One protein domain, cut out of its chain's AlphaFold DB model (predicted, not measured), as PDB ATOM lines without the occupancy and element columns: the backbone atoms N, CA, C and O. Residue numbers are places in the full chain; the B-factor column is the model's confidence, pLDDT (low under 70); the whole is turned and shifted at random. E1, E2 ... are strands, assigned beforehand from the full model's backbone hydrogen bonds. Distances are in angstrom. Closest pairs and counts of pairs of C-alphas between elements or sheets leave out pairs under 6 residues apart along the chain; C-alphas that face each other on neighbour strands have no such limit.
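What this domain is: This is residues 21 to 81 of the 81 residues of an uncharacterized protein of uncultured Sulfurovum sp (UniProt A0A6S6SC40). Two small three-stranded sheets are partly face to face in a flat sandwich, E1, E6 and E3 making one and E2, E5 and E4 the other, with their strands crossed at 36 degrees. Residues 25 to 38 make a long loop from E1 to E2. The printed part has 61 residues with no named helix and six strands, E1 to E6 in turn; both sheets are antiparallel, in the orders E1 - E6 - E3 and E2 - E5 - E4. The class is all strand, with 30 of the 61 residues, under half, in named elements. The whole is compact, with a radius of gyration of the C-alphas of 11.1 A and spans of 28 by 28 by 14 A.

How they stand to each other: Begin at E1, residues 21 to 24, an edge strand antiparallel to E6, residues 75 to 80; look for N 23 and O 77, 2.8 A apart and within hydrogen-bond range. On the other side of E6 is E3, residues 46 to 49, antiparallel, with N 48 and O 76 at 2.8 A. In the other sheet, E2, residues 39 to 41, is antiparallel to E5, residues 66 to 72, at 133 degrees, with N 41 and O 66 at 2.8 A. E5 and E4, residues 55 to 60, form a hairpin, with N 59 and O 67 at 2.8 A. Between the sheets, the closest C-alphas of E4 and E6 are those of Ile 56 and Ala 75, 7.5 A apart. E3 and E5 are apart.

Where its parts are: Find C-alpha 21 at (-9.394, 21.719, -10.460), where E1 begins. E4 spans 16.9 A, and E5, the longest strand, runs 19.0 A from C-alpha 66 at (-13.836, 7.469, -0.851). E6 covers 16.8 A and ends at C-alpha 80, (-5.523, 16.930, -11.805).

The domain as a whole: The C-alphas farthest apart, those of Pro 32 and Ile 81, are 32.8 A apart. The link E1 to E2 is long; the other four are tight. The printed part has no cut, and no printed residue is under 70 in pLDDT.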
ATOM      1  N   GLU A  21      -8.042  21.367 -10.864       93.38
ATOM      2  CA  GLU A  21      -9.394  21.719 -10.460       93.38
ATOM      3  C   GLU A  21      -9.467  21.767  -8.929       93.38
ATOM      4  O   GLU A  21      -9.023  20.844  -8.241       93.38
ATOM      5  N   LYS A  22     -10.037  22.849  -8.388       94.62
ATOM      6  CA  LYS A  22     -10.326  23.001  -6.957       94.62
ATOM      7  C   LYS A  22     -11.819  22.789  -6.720       94.62
ATOM      8  O   LYS A  22     -12.631  23.603  -7.148       94.62
ATOM      9  N   ILE A  23     -12.175  21.720  -6.014       94.44
ATOM     10  CA  ILE A  23     -13.559  21.355  -5.691       94.44
ATOM     11  C   ILE A  23     -13.805  21.645  -4.209       94.44
ATOM     12  O   ILE A  23     -13.289  20.942  -3.342       94.44
ATOM     13  N   SER A  24     -14.586  22.678  -3.898       95.00
ATOM     14  CA  SER A  24     -14.916  23.036  -2.513       95.00
ATOM     15  C   SER A  24     -15.698  21.924  -1.805       95.00
ATOM     16  O   SER A  24     -16.669  21.387  -2.338       95.00
ATOM     17  N   ILE A  25     -15.311  21.597  -0.569       94.19
ATOM     18  CA  ILE A  25     -16.039  20.653   0.286       94.19
ATOM     19  C   ILE A  25     -17.037  21.461   1.115       94.19
ATOM     20  O   ILE A  25     -16.761  21.838   2.249       94.19
ATOM     21  N   GLU A  26     -18.197  21.757   0.536       92.25
ATOM     22  CA  GLU A  26     -19.213  22.605   1.182       92.25
ATOM     23  C   GLU A  26     -20.239  21.801   1.991       92.25
ATOM     24  O   GLU A  26     -20.905  22.343   2.871       92.25
ATOM     25  N   ILE A  27     -20.372  20.499   1.712       90.94
ATOM     26  CA  ILE A  27     -21.397  19.670   2.347       90.94
ATOM     27  C   ILE A  27     -21.001  19.345   3.795       90.94
ATOM     28  O   ILE A  27     -19.980  18.677   4.009       90.94
ATOM     29  N   PRO A  28     -21.813  19.743   4.794       92.31
ATOM     30  CA  PRO A  28     -21.541  19.423   6.183       92.31
ATOM     31  C   PRO A  28     -21.753  17.931   6.474       92.31
ATOM     32  O   PRO A  28     -22.624  17.273   5.903       92.31
ATOM     33  N   CYS A  29     -20.985  17.390   7.416       91.50
ATOM     34  CA  CYS A  29     -21.183  16.032   7.908       91.50
ATOM     35  C   CYS A  29     -22.483  15.933   8.725       91.50
ATOM     36  O   CYS A  29     -22.668  16.651   9.706       91.50
ATOM     37  N   THR A  30     -23.367  15.006   8.359       88.75
ATOM     38  CA  THR A  30     -24.702  14.831   8.956       88.75
ATOM     39  C   THR A  30     -24.828  13.512   9.714       88.75
ATOM     40  O   THR A  30     -24.136  12.530   9.428       88.75
ATOM     41  N   THR A  31     -25.755  13.489  10.675       82.38
ATOM     42  CA  THR A  31     -26.206  12.271  11.362       82.38
ATOM     43  C   THR A  31     -27.742  12.209  11.284       82.38
ATOM     44  O   THR A  31     -28.379  13.114  11.819       82.38
ATOM     45  N   PRO A  32     -28.350  11.202  10.623       82.62
ATOM     46  CA  PRO A  32     -27.704  10.062   9.968       82.62
ATOM     47  C   PRO A  32     -26.831  10.476   8.771       82.62
ATOM     48  O   PRO A  32     -27.005  11.540   8.173       82.62
ATOM     49  N   THR A  33     -25.825   9.651   8.473       82.38
ATOM     50  CA  THR A  33     -24.865   9.919   7.398       82.38
ATOM     51  C   THR A  33     -25.501   9.634   6.042       82.38
ATOM     52  O   THR A  33     -25.886   8.502   5.764       82.38
ATOM     53  N   THR A  34     -25.555  10.650   5.180       80.00
ATOM     54  CA  THR A  34     -26.098  10.544   3.818       80.00
ATOM     55  C   THR A  34     -24.964  10.697   2.807       80.00
ATOM     56  O   THR A  34     -24.701  11.790   2.310       80.00
ATOM     57  N   LEU A  35     -24.267   9.593   2.519       82.12
ATOM     58  CA  LEU A  35     -23.046   9.595   1.700       82.12
ATOM     59  C   LEU A  35     -23.255  10.092   0.263       82.12
ATOM     60  O   LEU A  35     -22.318  10.623  -0.320       82.12
ATOM     61  N   SER A  36     -24.462   9.964  -0.297       82.75
ATOM     62  CA  SER A  36     -24.773  10.380  -1.673       82.75
ATOM     63  C   SER A  36     -24.542  11.869  -1.939       82.75
ATOM     64  O   SER A  36     -24.351  12.256  -3.085       82.75
ATOM     65  N   ASN A  37     -24.557  12.693  -0.889       85.25
ATOM     66  CA  ASN A  37     -24.362  14.135  -0.995       85.25
ATOM     67  C   ASN A  37     -22.921  14.558  -0.691       85.25
ATOM     68  O   ASN A  37     -22.639  15.746  -0.708       85.25
ATOM     69  N   TYR A  38     -22.022  13.635  -0.338       92.19
ATOM     70  CA  TYR A  38     -20.634  13.963  -0.002       92.19
ATOM     71  C   TYR A  38     -19.771  14.021  -1.256       92.19
ATOM     72  O   TYR A  38     -20.068  13.379  -2.262       92.19
ATOM     73  N   VAL A  39     -18.677  14.778  -1.184       92.94
ATOM     74  CA  VAL A  39     -17.757  14.914  -2.313       92.94
ATOM     75  C   VAL A  39     -17.036  13.584  -2.510       92.94
ATOM     76  O   VAL A  39     -16.375  13.092  -1.596       92.94
ATOM     77  N   GLU A  40     -17.184  12.986  -3.691       93.88
ATOM     78  CA  GLU A  40     -16.477  11.763  -4.060       93.88
ATOM     79  C   GLU A  40     -15.031  12.073  -4.458       93.88
ATOM     80  O   GLU A  40     -14.762  12.932  -5.307       93.88
ATOM     81  N   LEU A  41     -14.107  11.349  -3.831       93.00
ATOM     82  CA  LEU A  41     -12.677  11.442  -4.062       93.00
ATOM     83  C   LEU A  41     -12.251  10.397  -5.092       93.00
ATOM     84  O   LEU A  41     -12.543   9.206  -4.958       93.00
ATOM     85  N   LYS A  42     -11.509  10.853  -6.096       91.19
ATOM     86  CA  LYS A  42     -10.877  10.028  -7.121       91.19
ATOM     87  C   LYS A  42      -9.428   9.729  -6.744       91.19
ATOM     88  O   LYS A  42      -8.836  10.352  -5.863       91.19
ATOM     89  N   SER A  43      -8.845   8.735  -7.407       88.00
ATOM     90  CA  SER A  43      -7.423   8.435  -7.238       88.00
ATOM     91  C   SER A  43      -6.576   9.626  -7.691       88.00
ATOM     92  O   SER A  43      -6.761  10.109  -8.802       88.00
ATOM     93  N   GLY A  44      -5.641  10.062  -6.846       88.06
ATOM     94  CA  GLY A  44      -4.795  11.235  -7.098       88.06
ATOM     95  C   GLY A  44      -5.327  12.543  -6.506       88.06
ATOM     96  O   GLY A  44      -4.580  13.513  -6.445       88.06
ATOM     97  N   ASP A  45      -6.566  12.564  -6.006       93.25
ATOM     98  CA  ASP A  45      -7.110  13.735  -5.321       93.25
ATOM     99  C   ASP A  45      -6.331  14.049  -4.040       93.25
ATOM    100  O   ASP A  45      -6.026  13.161  -3.234       93.25
ATOM    101  N   THR A  46      -6.085  15.336  -3.815       93.69
ATOM    102  CA  THR A  46      -5.478  15.848  -2.584       93.69
ATOM    103  C   THR A  46      -6.486  16.698  -1.829       93.69
ATOM    104  O   THR A  46      -7.141  17.556  -2.407       93.69
ATOM    105  N   ILE A  47      -6.618  16.480  -0.522       94.62
ATOM    106  CA  ILE A  47      -7.500  17.293   0.321       94.62
ATOM    107  C   ILE A  47      -6.677  18.401   0.954       94.62
ATOM    108  O   ILE A  47      -5.719  18.134   1.681       94.62
ATOM    109  N   VAL A  48      -7.100  19.637   0.731       95.56
ATOM    110  CA  VAL A  48      -6.471  20.835   1.269       95.56
ATOM    111  C   VAL A  48      -7.407  21.465   2.290       95.56
ATOM    112  O   VAL A  48      -8.591  21.675   2.039       95.56
ATOM    113  N   LYS A  49      -6.870  21.750   3.476       94.56
ATOM    114  CA  LYS A  49      -7.559  22.515   4.516       94.56
ATOM    115  C   LYS A  49      -7.175  23.979   4.359       94.56
ATOM    116  O   LYS A  49      -6.006  24.313   4.530       94.56
ATOM    117  N   ASP A  50      -8.146  24.832   4.067       92.25
ATOM    118  CA  ASP A  50      -7.916  26.264   3.849       92.25
ATOM    119  C   ASP A  50      -7.695  27.025   5.163       92.25
ATOM    120  O   ASP A  50      -7.081  28.088   5.187       92.25
ATOM    121  N   GLU A  51      -8.171  26.468   6.278       92.00
ATOM    122  CA  GLU A  51      -7.994  27.037   7.617       92.00
ATOM    123  C   GLU A  51      -7.462  25.961   8.577       92.00
ATOM    124  O   GLU A  51      -7.860  24.796   8.494       92.00
ATOM    125  N   VAL A  52      -6.609  26.339   9.539       90.25
ATOM    126  CA  VAL A  52      -6.001  25.404  10.516       90.25
ATOM    127  C   VAL A  52      -7.059  24.677  11.355       90.25
ATOM    128  O   VAL A  52      -6.905  23.499  11.675       90.25
ATOM    129  N   SER A  53      -8.162  25.358  11.676       91.62
ATOM    130  CA  SER A  53      -9.310  24.814  12.412       91.62
ATOM    131  C   SER A  53     -10.240  23.943  11.562       91.62
ATOM    132  O   SER A  53     -11.270  23.476  12.057       91.62
ATOM    133  N   SER A  54      -9.921  23.736  10.282       93.44
ATOM    134  CA  SER A  54     -10.780  22.958   9.398       93.44
ATOM    135  C   SER A  54     -10.699  21.478   9.726       93.44
ATOM    136  O   SER A  54      -9.622  20.869   9.814       93.44
ATOM    137  N   SER A  55     -11.871  20.879   9.868       94.25
ATOM    138  CA  SER A  55     -12.019  19.453  10.088       94.25
ATOM    139  C   SER A  55     -12.907  18.881   9.003       94.25
ATOM    140  O   SER A  55     -13.948  19.437   8.662       94.25
ATOM    141  N   ILE A  56     -12.472  17.759   8.456       94.69
ATOM    142  CA  ILE A  56     -13.170  17.001   7.425       94.69
ATOM    143  C   ILE A  56     -13.268  15.562   7.899       94.69
ATOM    144  O   ILE A  56     -12.407  15.089   8.647       94.69
ATOM    145  N   LYS A  57     -14.304  14.858   7.457       94.62
ATOM    146  CA  LYS A  57     -14.473  13.441   7.760       94.62
ATOM    147  C   LYS A  57     -14.474  12.636   6.476       94.62
ATOM    148  O   LYS A  57     -15.197  12.959   5.536       94.62
ATOM    149  N   LEU A  58     -13.654  11.592   6.474       93.12
ATOM    150  CA  LEU A  58     -13.519  10.660   5.367       93.12
ATOM    151  C   LEU A  58     -14.346   9.412   5.621       93.12
ATOM    152  O   LEU A  58     -14.393   8.889   6.735       93.12
ATOM    153  N   TYR A  59     -14.970   8.945   4.554       91.38
ATOM    154  CA  TYR A  59     -15.754   7.728   4.511       91.38
ATOM    155  C   TYR A  59     -15.242   6.870   3.370       91.38
ATOM    156  O   TYR A  59     -14.933   7.380   2.294       91.38
ATOM    157  N   HIS A  60     -15.163   5.570   3.612       89.06
ATOM    158  CA  HIS A  60     -14.787   4.581   2.615       89.06
ATOM    159  C   HIS A  60     -15.873   3.514   2.634       89.06
ATOM    160  O   HIS A  60     -16.234   3.045   3.715       89.06
ATOM    161  N   ASP A  61     -16.423   3.181   1.473       82.94
ATOM    162  CA  ASP A  61     -17.348   2.058   1.356       82.94
ATOM    163  C   ASP A  61     -16.626   0.766   0.950       82.94
ATOM    164  O   ASP A  61     -15.420   0.746   0.688       82.94
ATOM    165  N   GLU A  62     -17.375  -0.336   0.922       83.62
ATOM    166  CA  GLU A  62     -16.877  -1.675   0.587       83.62
ATOM    167  C   GLU A  62     -16.340  -1.774  -0.854       83.62
ATOM    168  O   GLU A  62     -15.585  -2.691  -1.170       83.62
ATOM    169  N   ASN A  63     -16.667  -0.803  -1.715       82.62
ATOM    170  CA  ASN A  63     -16.199  -0.714  -3.098       82.62
ATOM    171  C   ASN A  63     -14.968   0.197  -3.248       82.62
ATOM    172  O   ASN A  63     -14.594   0.544  -4.367       82.62
ATOM    173  N   ASN A  64     -14.328   0.591  -2.140       79.31
ATOM    174  CA  ASN A  64     -13.231   1.561  -2.093       79.31
ATOM    175  C   ASN A  64     -13.595   2.964  -2.609       79.31
ATOM    176  O   ASN A  64     -12.688   3.766  -2.863       79.31
ATOM    177  N   LEU A  65     -14.882   3.310  -2.726       88.44
ATOM    178  CA  LEU A  65     -15.253   4.689  -3.019       88.44
ATOM    179  C   LEU A  65     -15.015   5.519  -1.764       88.44
ATOM    180  O   LEU A  65     -15.539   5.240  -0.680       88.44
ATOM    181  N   LYS A  66     -14.187   6.548  -1.923       92.50
ATOM    182  CA  LYS A  66     -13.836   7.469  -0.851       92.50
ATOM    183  C   LYS A  66     -14.693   8.716  -0.984       92.50
ATOM    184  O   LYS A  66     -14.792   9.290  -2.062       92.50
ATOM    185  N   ARG A  67     -15.311   9.145   0.110       93.88
ATOM    186  CA  ARG A  67     -16.136  10.355   0.156       93.88
ATOM    187  C   ARG A  67     -15.738  11.231   1.330       93.88
ATOM    188  O   ARG A  67     -15.303  10.721   2.363       93.88
ATOM    189  N   VAL A  68     -15.905  12.539   1.178       94.12
ATOM    190  CA  VAL A  68     -15.542  13.530   2.191       94.12
ATOM    191  C   VAL A  68     -16.671  14.524   2.447       94.12
ATOM    192  O   VAL A  68     -17.356  14.970   1.526       94.12
ATOM    193  N   CYS A  69     -16.847  14.881   3.716       94.38
ATOM    194  CA  CYS A  69     -17.701  15.979   4.159       94.38
ATOM    195  C   CYS A  69     -16.934  16.923   5.087       94.38
ATOM    196  O   CYS A  69     -15.922  16.551   5.695       94.38
ATOM    197  N   LEU A  70     -17.444  18.142   5.217       95.38
ATOM    198  CA  LEU A  70     -16.906  19.182   6.078       95.38
ATOM    199  C   LEU A  70     -17.509  19.071   7.484       95.38
ATOM    200  O   LEU A  70     -18.722  19.083   7.659       95.38
ATOM    201  N   GLN A  71     -16.680  18.966   8.514       94.25
ATOM    202  CA  GLN A  71     -17.146  19.064   9.902       94.25
ATOM    203  C   GLN A  71     -17.122  20.510  10.397       94.25
ATOM    204  O   GLN A  71     -18.019  20.926  11.124       94.25
ATOM    205  N   SER A  72     -16.091  21.266  10.019       93.50
ATOM    206  CA  SER A  72     -15.903  22.667  10.402       93.50
ATOM    207  C   SER A  72     -14.869  23.343   9.500       93.50
ATOM    208  O   SER A  72     -14.000  22.668   8.949       93.50
ATOM    209  N   GLY A  73     -14.910  24.676   9.418       93.50
ATOM    210  CA  GLY A  73     -13.919  25.484   8.696       93.50
ATOM    211  C   GLY A  73     -14.141  25.493   7.186       93.50
ATOM    212  O   GLY A  73     -15.282  25.569   6.736       93.50
ATOM    213  N   LYS A  74     -13.054  25.425   6.414       94.19
ATOM    214  CA  LYS A  74     -13.063  25.398   4.946       94.19
ATOM    215  C   LYS A  74     -12.019  24.425   4.416       94.19
ATOM    216  O   LYS A  74     -10.882  24.383   4.886       94.19
ATOM    217  N   ALA A  75     -12.417  23.632   3.438       96.19
ATOM    218  CA  ALA A  75     -11.530  22.699   2.772       96.19
ATOM    219  C   ALA A  75     -11.958  22.521   1.318       96.19
ATOM    220  O   ALA A  75     -13.137  22.667   0.982       96.19
ATOM    221  N   HIS A  76     -11.012  22.137   0.474       96.38
ATOM    222  CA  HIS A  76     -11.252  21.794  -0.918       96.38
ATOM    223  C   HIS A  76     -10.446  20.562  -1.327       96.38
ATOM    224  O   HIS A  76      -9.518  20.132  -0.641       96.38
ATOM    225  N   VAL A  77     -10.827  19.976  -2.454       96.00
ATOM    226  CA  VAL A  77     -10.092  18.912  -3.129       96.00
ATOM    227  C   VAL A  77      -9.357  19.520  -4.313       96.00
ATOM    228  O   VAL A  77      -9.962  20.232  -5.108       96.00
ATOM    229  N   GLU A  78      -8.067  19.241  -4.430       95.31
ATOM    230  CA  GLU A  78      -7.267  19.510  -5.620       95.31
ATOM    231  C   GLU A  78      -7.210  18.246  -6.477       95.31
ATOM    232  O   GLU A  78      -6.823  17.176  -5.994       95.31
ATOM    233  N   ARG A  79      -7.618  18.370  -7.741       93.19
ATOM    234  CA  ARG A  79      -7.698  17.271  -8.704       93.19
ATOM    235  C   ARG A  79      -7.002  17.654 -10.002       93.19
ATOM    236  O   ARG A  79      -7.328  18.680 -10.589       93.19
ATOM    237  N   ALA A  80      -6.084  16.810 -10.462       89.19
ATOM    238  CA  ALA A  80      -5.523  16.930 -11.805       89.19
ATOM    239  C   ALA A  80      -6.600  16.589 -12.850       89.19
ATOM    240  O   ALA A  80      -7.287  15.570 -12.710       89.19
ATOM    241  N   ILE A  81      -6.754  17.446 -13.865       79.69
ATOM    242  CA  ILE A  81      -7.663  17.241 -15.008       79.69
ATOM    243  C   ILE A  81      -6.921  16.927 -16.306       79.69
ATOM    244  O   ILE A  81      -5.794  17.439 -16.498       79.69
TER     245      ILE A  81